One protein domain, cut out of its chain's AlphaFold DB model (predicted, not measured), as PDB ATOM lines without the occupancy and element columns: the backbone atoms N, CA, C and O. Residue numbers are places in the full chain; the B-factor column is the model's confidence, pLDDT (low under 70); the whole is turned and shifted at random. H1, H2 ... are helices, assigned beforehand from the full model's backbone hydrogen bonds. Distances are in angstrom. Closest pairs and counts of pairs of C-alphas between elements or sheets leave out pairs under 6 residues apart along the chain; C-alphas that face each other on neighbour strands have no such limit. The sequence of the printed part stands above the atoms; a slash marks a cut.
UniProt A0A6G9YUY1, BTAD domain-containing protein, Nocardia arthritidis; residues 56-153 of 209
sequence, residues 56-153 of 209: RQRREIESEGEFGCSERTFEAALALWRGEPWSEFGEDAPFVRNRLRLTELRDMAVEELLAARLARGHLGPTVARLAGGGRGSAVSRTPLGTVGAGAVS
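What this domain is: This is residues 56 to 153 of the 209 residues of the protein "BTAD domain-containing protein" of Nocardia arthritidis (UniProt A0A6G9YUY1). Two long helices, H1 and H2, form a staggered hairpin, and a small head of three short helices, H3, H4 and H5, packs on the later half of H2, away from H1. Residues 56 to 62 of H1 stick out at one end and residues 88 to 94 at the other. The printed part has 98 residues with five named helices, H1 to H5 in order, and no named strand: all helix. It is loose, with a radius of gyration of the C-alphas of 16.0 A, and only just flat, spanning 54 by 32 by 18 A.

Where its parts are: H1, residues 56 to 79, begins at C-alpha 56 (484.421, 622.614, 512.418) and is 35.1 A long. H2, residues 93 to 119, begins at C-alpha 93 (525.325, 626.457, 479.849) and is 39.3 A long. H3 is residues 123 to 132, H4 residues 138 to 141, and H5 residues 143 to 153, ending at C-alpha 153 (510.044, 598.621, 505.435).

How they stand to each other: H2 is the hub, touching H1, H3 and H4. H1 and H2 form a helical hairpin, opposite ways at a shallow tilt of 34.8 degrees, only just short of steep; H1 touches with residues 67 to 78 alone, and the closest C-alphas, of Phe 67 and Ala 116, are 5.3 A apart. H2 and H3, also a hairpin, run opposite ways at a shallow tilt of 31 degrees; residues 114 to 118 of H2 alone touch H3, closest at the C-alphas of Leu 114 and Thr 126, 6.1 A. H2 touches H4 with residues 104 to 111 alone, closest at the C-alphas of Asp 107 and Ala 138, 6.1 A. H3 and H5 touch, about perpendicular at 84 degrees, with the C-alphas of Val 127 and Gly 148 closest at 5.1 A. H1 is apart from H3, H4 and H5. Every O i to N i+4 pair is within hydrogen-bond range in H1, H2, H3 and H5; H4 is too short for such a pair.

The domain as a whole: The farthest C-alphas, of Gln 57 and Asp 92, are 54.4 A apart. The printed part has no cut. The link H1 to H2, residues 80 to 92, is long; the other three are tight. Mean pLDDT of the printed part is 75.0, and residues 56 to 64 and 124 to 153 are under 70.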
ATOM      1  N   ARG A  56     483.470 623.718 512.606       67.81
ATOM      2  CA  ARG A  56     484.421 622.614 512.418       67.81
ATOM      3  C   ARG A  56     484.078 621.789 511.180       67.81
ATOM      4  O   ARG A  56     484.943 621.586 510.333       67.81
ATOM      5  N   GLN A  57     482.819 621.383 511.045       67.06
ATOM      6  CA  GLN A  57     482.361 620.567 509.922       67.06
ATOM      7  C   GLN A  57     482.463 621.324 508.590       67.06
ATOM      8  O   GLN A  57     482.855 620.759 507.571       67.06
ATOM      9  N   ARG A  58     482.192 622.635 508.597       63.72
ATOM     10  CA  ARG A  58     482.381 623.496 507.425       63.72
ATOM     11  C   ARG A  58     483.848 623.580 506.994       63.72
ATOM     12  O   ARG A  58     484.130 623.471 505.804       63.72
ATOM     13  N   ARG A  59     484.778 623.714 507.945       64.38
ATOM     14  CA  ARG A  59     486.226 623.732 507.665       64.38
ATOM     15  C   ARG A  59     486.737 622.395 507.128       64.38
ATOM     16  O   ARG A  59     487.602 622.392 506.257       64.38
ATOM     17  N   GLU A  60     486.210 621.276 507.623       64.62
ATOM     18  CA  GLU A  60     486.546 619.941 507.113       64.62
ATOM     19  C   GLU A  60     486.129 619.800 505.638       64.62
ATOM     20  O   GLU A  60     486.983 619.515 504.798       64.62
ATOM     21  N   ILE A  61     484.882 620.148 505.294       65.62
ATOM     22  CA  ILE A  61     484.371 620.105 503.909       65.62
ATOM     23  C   ILE A  61     485.165 621.036 502.973       65.62
ATOM     24  O   ILE A  61     485.505 620.657 501.849       65.62
ATOM     25  N   GLU A  62     485.489 622.250 503.424       66.00
ATOM     26  CA  GLU A  62     486.299 623.198 502.645       66.00
ATOM     27  C   GLU A  62     487.710 622.640 502.383       66.00
ATOM     28  O   GLU A  62     488.207 622.707 501.256       66.00
ATOM     29  N   SER A  63     488.321 621.997 503.385       65.38
ATOM     30  CA  SER A  63     489.648 621.395 503.240       65.38
ATOM     31  C   SER A  63     489.664 620.218 502.257       65.38
ATOM     32  O   SER A  63     490.581 620.120 501.439       65.38
ATOM     33  N   GLU A  64     488.627 619.372 502.248       67.50
ATOM     34  CA  GLU A  64     488.507 618.255 501.300       67.50
ATOM     35  C   GLU A  64     488.458 618.741 499.841       67.50
ATOM     36  O   GLU A  64     489.089 618.152 498.953       67.50
ATOM     37  N   GLY A  65     487.765 619.859 499.595       72.69
ATOM     38  CA  GLY A  65     487.691 620.501 498.283       72.69
ATOM     39  C   GLY A  65     489.036 621.063 497.804       72.69
ATOM     40  O   GLY A  65     489.405 620.880 496.638       72.69
ATOM     41  N   GLU A  66     489.800 621.696 498.701       74.06
ATOM     42  CA  GLU A  66     491.120 622.267 498.395       74.06
ATOM     43  C   GLU A  66     492.114 621.203 497.916       74.06
ATOM     44  O   GLU A  66     492.785 621.387 496.894       74.06
ATOM     45  N   PHE A  67     492.203 620.073 498.625       79.31
ATOM     46  CA  PHE A  67     493.145 619.010 498.272       79.31
ATOM     47  C   PHE A  67     492.788 618.352 496.941       79.31
ATOM     48  O   PHE A  67     493.685 618.052 496.153       79.31
ATOM     49  N   GLY A  68     491.494 618.180 496.651       79.69
ATOM     50  CA  GLY A  68     491.045 617.635 495.370       79.69
ATOM     51  C   GLY A  68     491.378 618.543 494.182       79.69
ATOM     52  O   GLY A  68     491.787 618.059 493.126       79.69
ATOM     53  N   CYS A  69     491.243 619.862 494.341       78.62
ATOM     54  CA  CYS A  69     491.667 620.828 493.324       78.62
ATOM     55  C   CYS A  69     493.191 620.849 493.146       78.62
ATOM     56  O   CYS A  69     493.671 620.882 492.011       78.62
ATOM     57  N   SER A  70     493.939 620.786 494.250       79.62
ATOM     58  CA  SER A  70     495.403 620.723 494.237       79.62
ATOM     59  C   SER A  70     495.908 619.482 493.493       79.62
ATOM     60  O   SER A  70     496.701 619.600 492.559       79.62
ATOM     61  N   GLU A  71     495.368 618.302 493.821       88.19
ATOM     62  CA  GLU A  71     495.701 617.037 493.162       88.19
ATOM     63  C   GLU A  71     495.504 617.121 491.644       88.19
ATOM     64  O   GLU A  71     496.455 616.904 490.894       88.19
ATOM     65  N   ARG A  72     494.312 617.528 491.183       87.62
ATOM     66  CA  ARG A  72     494.023 617.668 489.744       87.62
ATOM     67  C   ARG A  72     494.958 618.658 489.052       87.62
ATOM     68  O   ARG A  72     495.362 618.428 487.916       87.62
ATOM     69  N   THR A  73     495.305 619.754 489.725       90.88
ATOM     70  CA  THR A  73     496.194 620.786 489.171       90.88
ATOM     71  C   THR A  73     497.606 620.242 488.971       90.88
ATOM     72  O   THR A  73     498.182 620.408 487.894       90.88
ATOM     73  N   PHE A  74     498.160 619.549 489.970       87.25
ATOM     74  CA  PHE A  74     499.495 618.961 489.856       87.25
ATOM     75  C   PHE A  74     499.532 617.766 488.899       87.25
ATOM     76  O   PHE A  74     500.507 617.620 488.165       87.25
ATOM     77  N   GLU A  75     498.477 616.949 488.831       91.88
ATOM     78  CA  GLU A  75     498.351 615.904 487.807       91.88
ATOM     79  C   GLU A  75     498.364 616.488 486.394       91.88
ATOM     80  O   GLU A  75     499.139 616.031 485.552       91.88
ATOM     81  N   ALA A  76     497.558 617.524 486.142       88.25
ATOM     82  CA  ALA A  76     497.514 618.195 484.848       88.25
ATOM     83  C   ALA A  76     498.871 618.819 484.487       88.25
ATOM     84  O   ALA A  76     499.345 618.648 483.366       88.25
ATOM     85  N   ALA A  77     499.535 619.483 485.440       89.38
ATOM     86  CA  ALA A  77     500.866 620.047 485.231       89.38
ATOM     87  C   ALA A  77     501.909 618.963 484.905       89.38
ATOM     88  O   ALA A  77     502.703 619.123 483.978       89.38
ATOM     89  N   LEU A  78     501.889 617.832 485.619       91.88
ATOM     90  CA  LEU A  78     502.800 616.710 485.376       91.88
ATOM     91  C   LEU A  78     502.531 616.001 484.045       91.88
ATOM     92  O   LEU A  78     503.478 615.525 483.422       91.88
ATOM     93  N   ALA A  79     501.282 615.972 483.578       92.19
ATOM     94  CA  ALA A  79     500.925 615.419 482.271       92.19
ATOM     95  C   ALA A  79     501.499 616.230 481.091       92.19
ATOM     96  O   ALA A  79     501.650 615.694 479.994       92.19
ATOM     97  N   LEU A  80     501.863 617.502 481.301       91.88
ATOM     98  CA  LEU A  80     502.527 618.326 480.284       91.88
ATOM     99  C   LEU A  80     504.008 617.957 480.085       91.88
ATOM    100  O   LEU A  80     504.592 618.318 479.062       91.88
ATOM    101  N   TRP A  81     504.629 617.229 481.022       93.06
ATOM    102  CA  TRP A  81     506.020 616.789 480.890       93.06
ATOM    103  C   TRP A  81     506.146 615.618 479.909       93.06
ATOM    104  O   TRP A  81     505.735 614.497 480.201       93.06
ATOM    105  N   ARG A  82     506.788 615.863 478.761       94.12
ATOM    106  CA  ARG A  82     506.986 614.874 477.680       94.12
ATOM    107  C   ARG A  82     508.355 614.183 477.684       94.12
ATOM    108  O   ARG A  82     508.652 613.423 476.772       94.12
ATOM    109  N   GLY A  83     509.193 614.455 478.681       91.62
ATOM    110  CA  GLY A  83     510.563 613.949 478.752       91.62
ATOM    111  C   GLY A  83     511.517 614.977 479.344       91.62
ATOM    112  O   GLY A  83     511.092 615.881 480.069       91.62
ATOM    113  N   GLU A  84     512.803 614.822 479.038       90.00
ATOM    114  CA  GLU A  84     513.836 615.780 479.422       90.00
ATOM    115  C   GLU A  84     513.668 617.090 478.629       90.00
ATOM    116  O   GLU A  84     513.640 617.049 477.396       90.00
ATOM    117  N   PRO A  85     513.507 618.250 479.295       89.19
ATOM    118  CA  PRO A  85     513.367 619.529 478.603       89.19
ATOM    119  C   PRO A  85     514.616 619.850 477.779       89.19
ATOM    120  O   PRO A  85     515.713 619.694 478.296       89.19
ATOM    121  N   TRP A  86     514.473 620.364 476.553       91.75
ATOM    122  CA  TRP A  86     515.603 620.848 475.740       91.75
ATOM    123  C   TRP A  86     516.758 619.841 475.607       91.75
ATOM    124  O   TRP A  86     517.933 620.213 475.697       91.75
ATOM    125  N   SER A  87     516.444 618.556 475.452       92.50
ATOM    126  CA  SER A  87     517.453 617.510 475.261       92.50
ATOM    127  C   SER A  87     518.199 617.673 473.932       92.50
ATOM    128  O   SER A  87     519.369 617.317 473.825       92.50
ATOM    129  N   GLU A  88     517.565 618.299 472.942       94.38
ATOM    130  CA  GLU A  88     518.124 618.595 471.626       94.38
ATOM    131  C   GLU A  88     519.227 619.671 471.637       94.38
ATOM    132  O   GLU A  88     519.984 619.775 470.674       94.38
ATOM    133  N   PHE A  89     519.356 620.449 472.719       92.19
ATOM    134  CA  PHE A  89     520.298 621.573 472.823       92.19
ATOM    135  C   PHE A  89     521.625 621.229 473.528       92.19
ATOM    136  O   PHE A  89     522.402 622.123 473.855       92.19
ATOM    137  N   GLY A  90     521.908 619.946 473.778       92.44
ATOM    138  CA  GLY A  90     523.199 619.510 474.328       92.44
ATOM    139  C   GLY A  90     523.534 620.125 475.695       92.44
ATOM    140  O   GLY A  90     522.642 620.384 476.499       92.44
ATOM    141  N   GLU A  91     524.819 620.342 475.983       93.62
ATOM    142  CA  GLU A  91     525.332 620.796 477.295       93.62
ATOM    143  C   GLU A  91     525.632 622.302 477.364       93.62
ATOM    144  O   GLU A  91     526.407 622.770 478.202       93.62
ATOM    145  N   ASP A  92     525.009 623.095 476.496       94.00
ATOM    146  CA  ASP A  92     525.174 624.544 476.517       94.00
ATOM    147  C   ASP A  92     524.672 625.129 477.851       94.00
ATOM    148  O   ASP A  92     523.528 624.923 478.278       94.00
ATOM    149  N   ALA A  93     525.531 625.922 478.500       89.25
ATOM    150  CA  ALA A  93     525.325 626.457 479.849       89.25
ATOM    151  C   ALA A  93     523.922 627.042 480.149       89.25
ATOM    152  O   ALA A  93     523.378 626.740 481.220       89.25
ATOM    153  N   PRO A  94     523.286 627.861 479.278       88.12
ATOM    154  CA  PRO A  94     521.946 628.377 479.563       88.12
ATOM    155  C   PRO A  94     520.872 627.278 479.591       88.12
ATOM    156  O   PRO A  94     519.956 627.350 480.416       88.12
ATOM    157  N   PHE A  95     520.983 626.250 478.745       90.62
ATOM    158  CA  PHE A  95     520.013 625.157 478.698       90.62
ATOM    159  C   PHE A  95     520.202 624.195 479.865       90.62
ATOM    160  O   PHE A  95     519.211 623.842 480.500       90.62
ATOM    161  N   VAL A  96     521.445 623.882 480.250       89.94
ATOM    162  CA  VAL A  96     521.744 623.069 481.446       89.94
ATOM    163  C   VAL A  96     521.095 623.666 482.696       89.94
ATOM    164  O   VAL A  96     520.399 622.974 483.443       89.94
ATOM    165  N   ARG A  97     521.257 624.980 482.910       87.81
ATOM    166  CA  ARG A  97     520.657 625.670 484.062       87.81
ATOM    167  C   ARG A  97     519.131 625.598 484.045       87.81
ATOM    168  O   ARG A  97     518.514 625.373 485.087       87.81
ATOM    169  N   ASN A  98     518.513 625.812 482.885       88.00
ATOM    170  CA  ASN A  98     517.059 625.786 482.789       88.00
ATOM    171  C   ASN A  98     516.499 624.356 482.895       88.00
ATOM    172  O   ASN A  98     515.454 624.183 483.523       88.00
ATOM    173  N   ARG A  99     517.199 623.335 482.376       92.56
ATOM    174  CA  ARG A  99     516.873 621.915 482.598       92.56
ATOM    175  C   ARG A  99     516.857 621.586 484.080       92.56
ATOM    176  O   ARG A  99     515.859 621.068 484.568       92.56
ATOM    177  N   LEU A 100     517.914 621.962 484.803       87.62
ATOM    178  CA  LEU A 100     517.996 621.745 486.245       87.62
ATOM    179  C   LEU A 100     516.803 622.385 486.967       87.62
ATOM    180  O   LEU A 100     516.108 621.709 487.720       87.62
ATOM    181  N   ARG A 101     516.506 623.656 486.669       87.38
ATOM    182  CA  ARG A 101     515.371 624.377 487.264       87.38
ATOM    183  C   ARG A 101     514.023 623.714 486.965       87.38
ATOM    184  O   ARG A 101     513.174 623.636 487.849       87.38
ATOM    185  N   LEU A 102     513.785 623.278 485.727       88.56
ATOM    186  CA  LEU A 102     512.534 622.608 485.362       88.56
ATOM    187  C   LEU A 102     512.411 621.240 486.033       88.56
ATOM    188  O   LEU A 102     511.329 620.896 486.499       88.56
ATOM    189  N   THR A 103     513.502 620.485 486.134       87.38
ATOM    190  CA  THR A 103     513.528 619.215 486.868       87.38
ATOM    191  C   THR A 103     513.215 619.429 488.347       87.38
ATOM    192  O   THR A 103     512.380 618.716 488.892       87.38
ATOM    193  N   GLU A 104     513.774 620.464 488.977       85.19
ATOM    194  CA  GLU A 104     513.440 620.824 490.362       85.19
ATOM    195  C   GLU A 104     511.953 621.172 490.538       85.19
ATOM    196  O   GLU A 104     511.321 620.724 491.495       85.19
ATOM    197  N   LEU A 105     511.365 621.935 489.610       86.50
ATOM    198  CA  LEU A 105     509.931 622.252 489.640       86.50
ATOM    199  C   LEU A 105     509.056 621.011 489.433       86.50
ATOM    200  O   LEU A 105     508.022 620.877 490.088       86.50
ATOM    201  N   ARG A 106     509.470 620.094 488.552       89.38
ATOM    202  CA  ARG A 106     508.794 618.808 488.350       89.38
ATOM    203  C   ARG A 106     508.788 617.993 489.631       89.38
ATOM    204  O   ARG A 106     507.750 617.468 490.019       89.38
ATOM    205  N   ASP A 107     509.945 617.893 490.271       84.50
ATOM    206  CA  ASP A 107     510.111 617.135 491.502       84.50
ATOM    207  C   ASP A 107     509.238 617.715 492.621       84.50
ATOM    208  O   ASP A 107     508.511 616.971 493.277       84.50
ATOM    209  N   MET A 108     509.204 619.044 492.757       83.38
ATOM    210  CA  MET A 108     508.307 619.733 493.689       83.38
ATOM    211  C   MET A 108     506.828 619.450 493.387       83.38
ATOM    212  O   MET A 108     506.066 619.142 494.297       83.38
ATOM    213  N   ALA A 109     506.411 619.480 492.118       83.81
ATOM    214  CA  ALA A 109     505.036 619.155 491.734       83.81
ATOM    215  C   ALA A 109     504.663 617.693 492.046       83.81
ATOM    216  O   ALA A 109     503.535 617.417 492.452       83.81
ATOM    217  N   VAL A 110     505.601 616.747 491.892       85.62
ATOM    218  CA  VAL A 110     505.391 615.352 492.311       85.62
ATOM    219  C   VAL A 110     505.213 615.263 493.824       85.62
ATOM    220  O   VAL A 110     504.332 614.540 494.285       85.62
ATOM    221  N   GLU A 111     506.014 615.985 494.600       82.56
ATOM    222  CA  GLU A 111     505.895 616.000 496.060       82.56
ATOM    223  C   GLU A 111     504.563 616.576 496.530       82.56
ATOM    224  O   GLU A 111     503.893 615.957 497.356       82.56
ATOM    225  N   GLU A 112     504.139 617.704 495.961       83.12
ATOM    226  CA  GLU A 112     502.856 618.328 496.293       83.12
ATOM    227  C   GLU A 112     501.666 617.452 495.875       83.12
ATOM    228  O   GLU A 112     500.698 617.326 496.626       83.12
ATOM    229  N   LEU A 113     501.756 616.747 494.740       84.56
ATOM    230  CA  LEU A 113     500.755 615.752 494.346       84.56
ATOM    231  C   LEU A 113     500.648 614.616 495.373       84.56
ATOM    232  O   LEU A 113     499.551 614.203 495.749       84.56
ATOM    233  N   LEU A 114     501.784 614.088 495.833       83.38
ATOM    234  CA  LEU A 114     501.800 613.019 496.832       83.38
ATOM    235  C   LEU A 114     501.278 613.529 498.182       83.38
ATOM    236  O   LEU A 114     500.517 612.820 498.833       83.38
ATOM    237  N   ALA A 115     501.606 614.762 498.573       81.06
ATOM    238  CA  ALA A 115     501.066 615.395 499.772       81.06
ATOM    239  C   ALA A 115     499.541 615.576 499.695       81.06
ATOM    240  O   ALA A 115     498.841 615.228 500.647       81.06
ATOM    241  N   ALA A 116     499.014 616.046 498.557       80.75
ATOM    242  CA  ALA A 116     497.575 616.176 498.328       80.75
ATOM    243  C   ALA A 116     496.865 614.816 498.405       80.75
ATOM    244  O   ALA A 116     495.840 614.685 499.070       80.75
ATOM    245  N   ARG A 117     497.449 613.771 497.808       83.88
ATOM    246  CA  ARG A 117     496.921 612.400 497.880       83.88
ATOM    247  C   ARG A 117     496.928 611.826 499.289       83.88
ATOM    248  O   ARG A 117     495.956 611.186 499.685       83.88
ATOM    249  N   LEU A 118     497.997 612.051 500.052       81.25
ATOM    250  CA  LEU A 118     498.064 611.638 501.456       81.25
ATOM    251  C   LEU A 118     497.000 612.350 502.294       81.25
ATOM    252  O   LEU A 118     496.321 611.690 503.072       81.25
ATOM    253  N   ALA A 119     496.810 613.658 502.094       80.44
ATOM    254  CA  ALA A 119     495.781 614.433 502.789       80.44
ATOM    255  C   ALA A 119     494.354 613.939 502.492       80.44
ATOM    256  O   ALA A 119     493.474 614.086 503.329       80.44
ATOM    257  N   ARG A 120     494.135 613.309 501.331       81.12
ATOM    258  CA  ARG A 120     492.857 612.689 500.939       81.12
ATOM    259  C   ARG A 120     492.731 611.205 501.315       81.12
ATOM    260  O   ARG A 120     491.792 610.544 500.882       81.12
ATOM    261  N   GLY A 121     493.693 610.650 502.054       80.12
ATOM    262  CA  GLY A 121     493.675 609.245 502.474       80.12
ATOM    263  C   GLY A 121     494.084 608.236 501.389       80.12
ATOM    264  O   GLY A 121     493.957 607.026 501.580       80.12
ATOM    265  N   HIS A 122     494.635 608.673 500.249       78.44
ATOM    266  CA  HIS A 122     495.109 607.783 499.179       78.44
ATOM    267  C   HIS A 122     496.494 607.182 499.496       78.44
ATOM    268  O   HIS A 122     497.469 607.377 498.766       78.44
ATOM    269  N   LEU A 123     496.599 606.428 500.595       72.44
ATOM    270  CA  LEU A 123     497.866 605.915 501.136       72.44
ATOM    271  C   LEU A 123     498.510 604.827 500.258       72.44
ATOM    272  O   LEU A 123     499.717 604.846 500.026       72.44
ATOM    273  N   GLY A 124     497.719 603.882 499.742       69.12
ATOM    274  CA  GLY A 124     498.207 602.714 498.991       69.12
ATOM    275  C   GLY A 124     499.071 603.050 497.762       69.12
ATOM    276  O   GLY A 124     500.266 602.735 497.759       69.12
ATOM    277  N   PRO A 125     498.508 603.695 496.723       67.94
ATOM    278  CA  PRO A 125     499.247 604.036 495.503       67.94
ATOM    279  C   PRO A 125     500.356 605.071 495.748       67.94
ATOM    280  O   PRO A 125     501.387 605.049 495.076       67.94
ATOM    281  N   THR A 126     500.180 605.949 496.738       68.25
ATOM    282  CA  THR A 126     501.162 606.980 497.097       68.25
ATOM    283  C   THR A 126     502.417 606.372 497.714       68.25
ATOM    284  O   THR A 126     503.523 606.671 497.267       68.25
ATOM    285  N   VAL A 127     502.269 605.446 498.667       64.25
ATOM    286  CA  VAL A 127     503.405 604.743 499.287       64.25
ATOM    287  C   VAL A 127     504.151 603.880 498.265       64.25
ATOM    288  O   VAL A 127     505.380 603.899 498.240       64.25
ATOM    289  N   ALA A 128     503.441 603.183 497.371       63.03
ATOM    290  CA  ALA A 128     504.075 602.399 496.307       63.03
ATOM    291  C   ALA A 128     504.910 603.277 495.356       63.03
ATOM    292  O   ALA A 128     506.022 602.909 494.978       63.03
ATOM    293  N   ARG A 129     504.410 604.469 495.006       65.88
ATOM    294  CA  ARG A 129     505.127 605.414 494.139       65.88
ATOM    295  C   ARG A 129     506.326 606.063 494.832       65.88
ATOM    296  O   ARG A 129     507.353 606.251 494.185       65.88
ATOM    297  N   LEU A 130     506.224 606.346 496.131       62.88
ATOM    298  CA  LEU A 130     507.354 606.794 496.950       62.88
ATOM    299  C   LEU A 130     508.454 605.726 497.028       62.88
ATOM    300  O   LEU A 130     509.630 606.048 496.893       62.88
ATOM    301  N   ALA A 131     508.077 604.457 497.183       57.94
ATOM    302  CA  ALA A 131     509.016 603.340 497.272       57.94
ATOM    303  C   ALA A 131     509.653 602.951 495.928       57.94
ATOM    304  O   ALA A 131     510.798 602.505 495.894       57.94
ATOM    305  N   GLY A 132     508.925 603.127 494.820       59.88
ATOM    306  CA  GLY A 132     509.426 602.901 493.460       59.88
ATOM    307  C   GLY A 132     510.294 604.039 492.911       59.88
ATOM    308  O   GLY A 132     510.975 603.859 491.901       59.88
ATOM    309  N   GLY A 133     510.302 605.205 493.566       56.97
ATOM    310  CA  GLY A 133     511.205 606.311 493.258       56.97
ATOM    311  C   GLY A 133     512.638 605.960 493.650       56.97
ATOM    312  O   GLY A 133     513.060 606.221 494.771       56.97
ATOM    313  N   GLY A 134     513.391 605.344 492.736       50.22
ATOM    314  CA  GLY A 134     514.784 604.961 492.967       50.22
ATOM    315  C   GLY A 134     515.685 606.130 493.396       50.22
ATOM    316  O   GLY A 134     515.362 607.296 493.177       50.22
ATOM    317  N   ARG A 135     516.860 605.785 493.951       42.97
ATOM    318  CA  ARG A 135     517.909 606.644 494.555       42.97
ATOM    319  C   ARG A 135     518.336 607.914 493.784       42.97
ATOM    320  O   ARG A 135     519.096 608.708 494.328       42.97
ATOM    321  N   GLY A 136     517.886 608.103 492.544       46.19
ATOM    322  CA  GLY A 136     518.129 609.301 491.730       46.19
ATOM    323  C   GLY A 136     516.969 610.308 491.683       46.19
ATOM    324  O   GLY A 136     517.166 611.423 491.217       46.19
ATOM    325  N   SER A 137     515.774 609.956 492.169       50.97
ATOM    326  CA  SER A 137     514.617 610.863 492.212       50.97
ATOM    327  C   SER A 137     514.721 611.800 493.415       50.97
ATOM    328  O   SER A 137     514.967 611.327 494.529       50.97
ATOM    329  N   ALA A 138     514.511 613.112 493.246       52.72
ATOM    330  CA  ALA A 138     514.520 614.051 494.374       52.72
ATOM    331  C   ALA A 138     513.478 613.701 495.446       52.72
ATOM    332  O   ALA A 138     513.748 613.922 496.623       52.72
ATOM    333  N   VAL A 139     512.395 613.015 495.066       51.06
ATOM    334  CA  VAL A 139     511.376 612.493 495.990       51.06
ATOM    335  C   VAL A 139     511.979 611.554 497.044       51.06
ATOM    336  O   VAL A 139     511.538 611.552 498.184       51.06
ATOM    337  N   SER A 140     513.025 610.785 496.706       51.25
ATOM    338  CA  SER A 140     513.741 609.922 497.666       51.25
ATOM    339  C   SER A 140     514.623 610.701 498.651       51.25
ATOM    340  O   SER A 140     514.985 610.181 499.705       51.25
ATOM    341  N   ARG A 141     514.969 611.952 498.317       49.81
ATOM    342  CA  ARG A 141     515.823 612.840 499.121       49.81
ATOM    343  C   ARG A 141     515.023 613.781 500.025       49.81
ATOM    344  O   ARG A 141     515.626 614.504 500.818       49.81
ATOM    345  N   THR A 142     513.698 613.784 499.921       55.28
ATOM    346  CA  THR A 142     512.794 614.579 500.758       55.28
ATOM    347  C   THR A 142     512.129 613.716 501.832       55.28
ATOM    348  O   THR A 142     512.110 612.488 501.727       55.28
ATOM    349  N   PRO A 143     511.602 614.315 502.919       56.09
ATOM    350  CA  PRO A 143     511.017 613.552 504.025       56.09
ATOM    351  C   PRO A 143     509.851 612.647 503.601       56.09
ATOM    352  O   PRO A 143     509.645 611.619 504.237       56.09
ATOM    353  N   LEU A 144     509.141 612.963 502.510       54.88
ATOM    354  CA  LEU A 144     508.142 612.078 501.891       54.88
ATOM    355  C   LEU A 144     508.760 610.756 501.415       54.88
ATOM    356  O   LEU A 144     508.205 609.693 501.683       54.88
ATOM    357  N   GLY A 145     509.926 610.804 500.765       50.75
ATOM    358  CA  GLY A 145     510.691 609.614 500.395       50.75
ATOM    359  C   GLY A 145     511.122 608.797 501.605       50.75
ATOM    360  O   GLY A 145     510.950 607.581 501.612       50.75
ATOM    361  N   THR A 146     511.600 609.456 502.664       55.19
ATOM    362  CA  THR A 146     511.969 608.787 503.924       55.19
ATOM    363  C   THR A 146     510.764 608.108 504.580       55.19
ATOM    364  O   THR A 146     510.861 606.965 505.025       55.19
ATOM    365  N   VAL A 147     509.609 608.779 504.602       55.78
ATOM    366  CA  VAL A 147     508.353 608.234 505.132       55.78
ATOM    367  C   VAL A 147     507.855 607.064 504.284       55.78
ATOM    368  O   VAL A 147     507.478 606.039 504.843       55.78
ATOM    369  N   GLY A 148     507.895 607.164 502.953       52.53
ATOM    370  CA  GLY A 148     507.521 606.074 502.048       52.53
ATOM    371  C   GLY A 148     508.474 604.875 502.104       52.53
ATOM    372  O   GLY A 148     508.030 603.732 501.994       52.53
ATOM    373  N   ALA A 149     509.768 605.100 502.348       50.81
ATOM    374  CA  ALA A 149     510.738 604.034 502.597       50.81
ATOM    375  C   ALA A 149     510.506 603.350 503.962       50.81
ATOM    376  O   ALA A 149     510.562 602.121 504.049       50.81
ATOM    377  N   GLY A 150     510.185 604.120 505.009       50.34
ATOM    378  CA  GLY A 150     509.797 603.606 506.331       50.34
ATOM    379  C   GLY A 150     508.487 602.809 506.279       50.34
ATOM    380  O   GLY A 150     508.485 601.628 506.610       50.34
ATOM    381  N   ALA A 151     507.407 603.445 505.806       49.59
ATOM    382  CA  ALA A 151     506.447 602.943 504.810       49.59
ATOM    383  C   ALA A 151     506.474 601.449 504.440       49.59
ATOM    384  O   ALA A 151     505.772 600.577 504.949       49.59
ATOM    385  N   VAL A 152     507.293 601.176 503.435       49.28
ATOM    386  CA  VAL A 152     507.441 599.838 502.875       49.28
ATOM    387  C   VAL A 152     508.216 598.925 503.814       49.28
ATOM    388  O   VAL A 152     507.834 597.769 503.946       49.28
ATOM    389  N   SER A 153     509.218 599.437 504.534       46.06
ATOM    390  CA  SER A 153     510.044 598.621 505.435       46.06
ATOM    391  C   SER A 153     509.235 597.969 506.561       46.06
ATOM    392  O   SER A 153     509.471 596.804 506.867       46.06
TER     393      SER A 153